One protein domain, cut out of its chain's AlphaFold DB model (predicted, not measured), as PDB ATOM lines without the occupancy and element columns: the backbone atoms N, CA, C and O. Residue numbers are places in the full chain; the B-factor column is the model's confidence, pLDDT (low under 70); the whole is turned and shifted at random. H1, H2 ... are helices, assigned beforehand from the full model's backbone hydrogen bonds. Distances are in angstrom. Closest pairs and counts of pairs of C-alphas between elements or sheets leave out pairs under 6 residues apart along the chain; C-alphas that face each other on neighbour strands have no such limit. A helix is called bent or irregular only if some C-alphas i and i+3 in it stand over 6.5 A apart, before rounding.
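Overview. This is residues 10 to 54 of the 66 residues of an uncharacterized protein of Actinobacteria bacterium (UniProt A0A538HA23). The printed part is an open, flat horseshoe: two short helices, H1 and H2, follow each other along one arm, a bare link bends round at the far end, and the longest helix, H3, makes the other arm, with an empty gap between the arms. Residues 10 to 17, which hold no named helix, fold round at the H1 end, and H3 sticks out free of the rest. There are 45 residues printed, with three named helices in the order H1, H2, H3 and no named strand. The class is all helix, though under half of the residues, 22 of 45, are in named elements. The whole is loose, with a radius of gyration of the C-alphas of 13.3 A, and spans 32 by 32 by 15 A.

Along the chain. The printed part begins at Asp 10, whose C-alpha is at (12.784, -41.811, -125.230). H1 is residues 18 to 21, 5.1 A from first to last C-alpha, and C-alpha 18 is at (9.240, -56.634, -127.352). H2 is residues 24 to 29, 8.9 A long by the same measure. H3 is residues 41 to 52, 12 residues, and measures 16.6 A from C-alpha 41 at (38.142, -56.940, -130.221) to C-alpha 52 at (25.622, -61.488, -140.053). None of the three helices is bent or irregular.

Arrangement. H1 and H2 meet only through their link, a tight one of 2 residues, Asp 22 and Cys 23. H2 and H3 are apart, with no C-alpha of the one within 8 A of the other. H1 and H3 are apart too. H3 touches no helix, and residues 38 to 54, of which 41 to 52 belong to H3, stand free: no C-alpha 8 or more residues away along the chain is within 10 A. In H2 and H3 every pair of O of residue i and N of residue i+4 is within hydrogen-bond range. H1, with 4 residues, is too short for such a pair, but its one pair of O of residue i and N of residue i+3 is within range.

Size, cuts and confidence. The two C-alphas farthest apart are those of Asp 34 and Ala 53, at 33.5 A. The first and last printed C-alphas, those of Asp 10 and Gly 54, are 27.5 A apart. The link from H2 to H3 is long, with 11 residues, and residues 29 to 35, of which 29 belongs to H2, stand free. The printed part has no cut. The mean pLDDT of the printed part is 91.0, and no printed residue is under 70.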
ATOM      1  N   ASP A  10      13.942 -42.651-124.895       92.69
ATOM      2  CA  ASP A  10      12.784 -41.811-125.230       92.69
ATOM      3  C   ASP A  10      12.764 -41.374-126.695       92.69
ATOM      4  O   ASP A  10      11.697 -41.089-127.243       92.69
ATOM      5  N   GLU A  11      13.918 -41.373-127.357       93.38
ATOM      6  CA  GLU A  11      14.042 -41.066-128.781       93.38
ATOM      7  C   GLU A  11      14.148 -42.325-129.646       93.38
ATOM      8  O   GLU A  11      14.367 -42.199-130.840       93.38
ATOM      9  N   CYS A  12      13.958 -43.533-129.103       94.06
ATOM     10  CA  CYS A  12      14.046 -44.780-129.867       94.06
ATOM     11  C   CYS A  12      12.667 -45.251-130.359       94.06
ATOM     12  O   CYS A  12      11.741 -45.421-129.565       94.06
ATOM     13  N   THR A  13      12.514 -45.522-131.656       95.81
ATOM     14  CA  THR A  13      11.266 -46.023-132.267       95.81
ATOM     15  C   THR A  13      10.835 -47.375-131.696       95.81
ATOM     16  O   THR A  13       9.647 -47.683-131.670       95.81
ATOM     17  N   MET A  14      11.778 -48.162-131.168       95.31
ATOM     18  CA  MET A  14      11.488 -49.461-130.557       95.31
ATOM     19  C   MET A  14      10.895 -49.359-129.144       95.31
ATOM     20  O   MET A  14      10.530 -50.393-128.587       95.31
ATOM     21  N   GLN A  15      10.807 -48.167-128.541       94.56
ATOM     22  CA  GLN A  15      10.306 -47.987-127.175       94.56
ATOM     23  C   GLN A  15       8.925 -48.649-126.992       94.56
ATOM     24  O   GLN A  15       8.030 -48.459-127.812       94.56
ATOM     25  N   HIS A  16       8.756 -49.413-125.907       93.00
ATOM     26  CA  HIS A  16       7.534 -50.172-125.576       93.00
ATOM     27  C   HIS A  16       7.178 -51.333-126.525       93.00
ATOM     28  O   HIS A  16       6.041 -51.799-126.525       93.00
ATOM     29  N   THR A  17       8.133 -51.813-127.324       94.62
ATOM     30  CA  THR A  17       7.997 -53.063-128.092       94.62
ATOM     31  C   THR A  17       8.767 -54.203-127.426       94.62
ATOM     32  O   THR A  17       9.684 -53.945-126.646       94.62
ATOM     33  N   ASP A  18       8.498 -55.450-127.828       93.62
ATOM     34  CA  ASP A  18       9.240 -56.634-127.352       93.62
ATOM     35  C   ASP A  18      10.765 -56.504-127.555       93.62
ATOM     36  O   ASP A  18      11.565 -57.047-126.798       93.62
ATOM     37  N   ALA A  19      11.202 -55.749-128.570       93.12
ATOM     38  CA  ALA A  19      12.621 -55.497-128.803       93.12
ATOM     39  C   ALA A  19      13.250 -54.538-127.778       93.12
ATOM     40  O   ALA A  19      14.464 -54.581-127.584       93.12
ATOM     41  N   CYS A  20      12.459 -53.653-127.166       92.38
ATOM     42  CA  CYS A  20      12.912 -52.790-126.076       92.38
ATOM     43  C   CYS A  20      13.068 -53.586-124.779       92.38
ATOM     44  O   CYS A  20      14.019 -53.351-124.038       92.38
ATOM     45  N   ASP A  21      12.172 -54.543-124.536       89.06
ATOM     46  CA  ASP A  21      12.238 -55.419-123.364       89.06
ATOM     47  C   ASP A  21      13.474 -56.337-123.417       89.06
ATOM     48  O   ASP A  21      14.114 -56.581-122.396       89.06
ATOM     49  N   ASP A  22      13.871 -56.757-124.623       89.81
ATOM     50  CA  ASP A  22      15.096 -57.521-124.920       89.81
ATOM     51  C   ASP A  22      16.323 -56.622-125.228       89.81
ATOM     52  O   ASP A  22      17.295 -57.038-125.862       89.81
ATOM     53  N   CYS A  23      16.297 -55.342-124.842       91.81
ATOM     54  CA  CYS A  23      17.380 -54.412-125.161       91.81
ATOM     55  C   CYS A  23      18.574 -54.547-124.203       91.81
ATOM     56  O   CYS A  23      18.433 -54.534-122.979       91.81
ATOM     57  N   VAL A  24      19.791 -54.538-124.760       89.75
ATOM     58  CA  VAL A  24      21.050 -54.565-123.990       89.75
ATOM     59  C   VAL A  24      21.195 -53.383-123.020       89.75
ATOM     60  O   VAL A  24      21.892 -53.497-122.014       89.75
ATOM     61  N   VAL A  25      20.524 -52.253-123.276       90.69
ATOM     62  CA  VAL A  25      20.572 -51.073-122.397       90.69
ATOM     63  C   VAL A  25      20.065 -51.414-120.996       90.69
ATOM     64  O   VAL A  25      20.697 -51.000-120.029       90.69
ATOM     65  N   THR A  26      19.012 -52.232-120.874       86.81
ATOM     66  CA  THR A  26      18.475 -52.699-119.584       86.81
ATOM     67  C   THR A  26      19.532 -53.450-118.778       86.81
ATOM     68  O   THR A  26      19.677 -53.227-117.577       86.81
ATOM     69  N   PHE A  27      20.320 -54.295-119.448       87.31
ATOM     70  CA  PHE A  27      21.433 -55.003-118.822       87.31
ATOM     71  C   PHE A  27      22.553 -54.047-118.398       87.31
ATOM     72  O   PHE A  27      23.066 -54.177-117.295       87.31
ATOM     73  N   ILE A  28      22.920 -53.072-119.236       87.88
ATOM     74  CA  ILE A  28      24.012 -52.133-118.936       87.88
ATOM     75  C   ILE A  28      23.671 -51.247-117.729       87.88
ATOM     76  O   ILE A  28      24.512 -51.076-116.852       87.88
ATOM     77  N   ILE A  29      22.452 -50.703-117.665       85.75
ATOM     78  CA  ILE A  29      22.046 -49.783-116.587       85.75
ATOM     79  C   ILE A  29      21.662 -50.497-115.286       85.75
ATOM     80  O   ILE A  29      21.672 -49.875-114.230       85.75
ATOM     81  N   GLY A  30      21.301 -51.783-115.351       83.50
ATOM     82  CA  GLY A  30      20.919 -52.584-114.184       83.50
ATOM     83  C   GLY A  30      22.098 -53.108-113.359       83.50
ATOM     84  O   GLY A  30      21.881 -53.815-112.376       83.50
ATOM     85  N   ARG A  31      23.334 -52.806-113.768       84.25
ATOM     86  CA  ARG A  31      24.568 -53.270-113.125       84.25
ATOM     87  C   ARG A  31      25.024 -52.323-112.024       84.25
ATOM     88  O   ARG A  31      24.692 -51.140-112.010       84.25
ATOM     89  N   GLU A  32      25.815 -52.858-111.103       83.44
ATOM     90  CA  GLU A  32      26.487 -52.053-110.089       83.44
ATOM     91  C   GLU A  32      27.524 -51.125-110.758       83.44
ATOM     92  O   GLU A  32      28.140 -51.520-111.751       83.44
ATOM     93  N   PRO A  33      27.737 -49.894-110.249       72.56
ATOM     94  CA  PRO A  33      28.593 -48.898-110.899       72.56
ATOM     95  C   PRO A  33      30.040 -49.358-111.140       72.56
ATOM     96  O   PRO A  33      30.688 -48.875-112.066       72.56
ATOM     97  N   ASP A  34      30.540 -50.287-110.325       77.12
ATOM     98  CA  ASP A  34      31.888 -50.852-110.438       77.12
ATOM     99  C   ASP A  34      31.980 -52.046-111.413       77.12
ATOM    100  O   ASP A  34      33.075 -52.530-111.705       77.12
ATOM    101  N   ASP A  35      30.857 -52.519-111.960       81.94
ATOM    102  CA  ASP A  35      30.790 -53.705-112.819       81.94
ATOM    103  C   ASP A  35      30.910 -53.330-114.310       81.94
ATOM    104  O   ASP A  35      29.961 -53.410-115.105       81.94
ATOM    105  N   ALA A  36      32.111 -52.878-114.687       81.62
ATOM    106  CA  ALA A  36      32.429 -52.426-116.038       81.62
ATOM    107  C   ALA A  36      32.120 -53.498-117.099       81.62
ATOM    108  O   ALA A  36      32.551 -54.645-117.004       81.62
ATOM    109  N   VAL A  37      31.406 -53.102-118.155       85.25
ATOM    110  CA  VAL A  37      31.190 -53.950-119.332       85.25
ATOM    111  C   VAL A  37      32.356 -53.736-120.290       85.25
ATOM    112  O   VAL A  37      32.456 -52.693-120.936       85.25
ATOM    113  N   VAL A  38      33.244 -54.723-120.369       88.25
ATOM    114  CA  VAL A  38      34.361 -54.734-121.316       88.25
ATOM    115  C   VAL A  38      34.026 -55.717-122.425       88.25
ATOM    116  O   VAL A  38      33.669 -56.854-122.143       88.25
ATOM    117  N   ILE A  39      34.119 -55.256-123.671       89.12
ATOM    118  CA  ILE A  39      34.018 -56.103-124.860       89.12
ATOM    119  C   ILE A  39      35.325 -55.940-125.619       89.12
ATOM    120  O   ILE A  39      35.645 -54.836-126.077       89.12
ATOM    121  N   ASP A  40      36.092 -57.017-125.733       95.75
ATOM    122  CA  ASP A  40      37.344 -56.998-126.478       95.75
ATOM    123  C   ASP A  40      37.122 -57.074-128.003       95.75
ATOM    124  O   ASP A  40      36.002 -57.162-128.520       95.75
ATOM    125  N   ALA A  41      38.211 -56.961-128.764       97.00
ATOM    126  CA  ALA A  41      38.142 -56.940-130.221       97.00
ATOM    127  C   ALA A  41      37.648 -58.270-130.819       97.00
ATOM    128  O   ALA A  41      36.935 -58.252-131.831       97.00
ATOM    129  N   ASP A  42      38.007 -59.399-130.206       97.62
ATOM    130  CA  ASP A  42      37.628 -60.734-130.663       97.62
ATOM    131  C   ASP A  42      36.155 -61.007-130.346       97.62
ATOM    132  O   ASP A  42      35.411 -61.456-131.225       97.62
ATOM    133  N   GLU A  43      35.692 -60.627-129.156       95.50
ATOM    134  CA  GLU A  43      34.282 -60.670-128.760       95.50
ATOM    135  C   GLU A  43      33.423 -59.793-129.679       95.50
ATOM    136  O   GLU A  43      32.433 -60.255-130.257       95.50
ATOM    137  N   ALA A  44      33.837 -58.544-129.917       94.06
ATOM    138  CA  ALA A  44      33.123 -57.644-130.816       94.06
ATOM    139  C   ALA A  44      33.080 -58.190-132.254       94.06
ATOM    140  O   ALA A  44      32.117 -57.959-132.994       94.06
ATOM    141  N   ARG A  45      34.126 -58.893-132.701       95.88
ATOM    142  CA  ARG A  45      34.143 -59.552-134.013       95.88
ATOM    143  C   ARG A  45      33.195 -60.747-134.047       95.88
ATOM    144  O   ARG A  45      32.459 -60.887-135.024       95.88
ATOM    145  N   ALA A  46      33.182 -61.571-133.003       96.19
ATOM    146  CA  ALA A  46      32.292 -62.719-132.891       96.19
ATOM    147  C   ALA A  46      30.818 -62.294-132.953       96.19
ATOM    148  O   ALA A  46      30.072 -62.826-133.773       96.19
ATOM    149  N   VAL A  47      30.418 -61.269-132.189       93.81
ATOM    150  CA  VAL A  47      29.036 -60.751-132.201       93.81
ATOM    151  C   VAL A  47      28.619 -60.296-133.602       93.81
ATOM    152  O   VAL A  47      27.539 -60.650-134.071       93.81
ATOM    153  N   ARG A  48      29.491 -59.578-134.325       94.25
ATOM    154  CA  ARG A  48      29.212 -59.144-135.707       94.25
ATOM    155  C   ARG A  48      29.047 -60.320-136.672       94.25
ATOM    156  O   ARG A  48      28.172 -60.271-137.532       94.25
ATOM    157  N   LEU A  49      29.862 -61.370-136.534       97.00
ATOM    158  CA  LEU A  49      29.750 -62.580-137.357       97.00
ATOM    159  C   LEU A  49      28.446 -63.331-137.085       97.00
ATOM    160  O   LEU A  49      27.756 -63.716-138.027       97.00
ATOM    161  N   LEU A  50      28.093 -63.506-135.811       96.56
ATOM    162  CA  LEU A  50      26.851 -64.163-135.415       96.56
ATOM    163  C   LEU A  50      25.628 -63.386-135.919       96.56
ATOM    164  O   LEU A  50      24.689 -64.000-136.422       96.56
ATOM    165  N   ALA A  51      25.658 -62.051-135.844       95.25
ATOM    166  CA  ALA A  51      24.585 -61.201-136.356       95.25
ATOM    167  C   ALA A  51      24.464 -61.315-137.882       95.25
ATOM    168  O   ALA A  51      23.368 -61.505-138.405       95.25
ATOM    169  N   GLY A  52      25.593 -61.283-138.600       95.38
ATOM    170  CA  GLY A  52      25.622 -61.488-140.053       95.38
ATOM    171  C   GLY A  52      25.125 -62.871-140.491       95.38
ATOM    172  O   GLY A  52      24.575 -63.002-141.581       95.38
ATOM    173  N   ALA A  53      25.274 -63.889-139.639       97.19
ATOM    174  CA  ALA A  53      24.745 -65.237-139.852       97.19
ATOM    175  C   ALA A  53      23.289 -65.424-139.369       97.19
ATOM    176  O   ALA A  53      22.731 -66.505-139.548       97.19
ATOM    177  N   GLY A  54      22.675 -64.411-138.747       95.69
ATOM    178  CA  GLY A  54      21.312 -64.478-138.204       95.69
ATOM    179  C   GLY A  54      21.168 -65.290-136.910       95.69
ATOM    180  O   GLY A  54      20.053 -65.648-136.542       95.69
TER     181      GLY A  54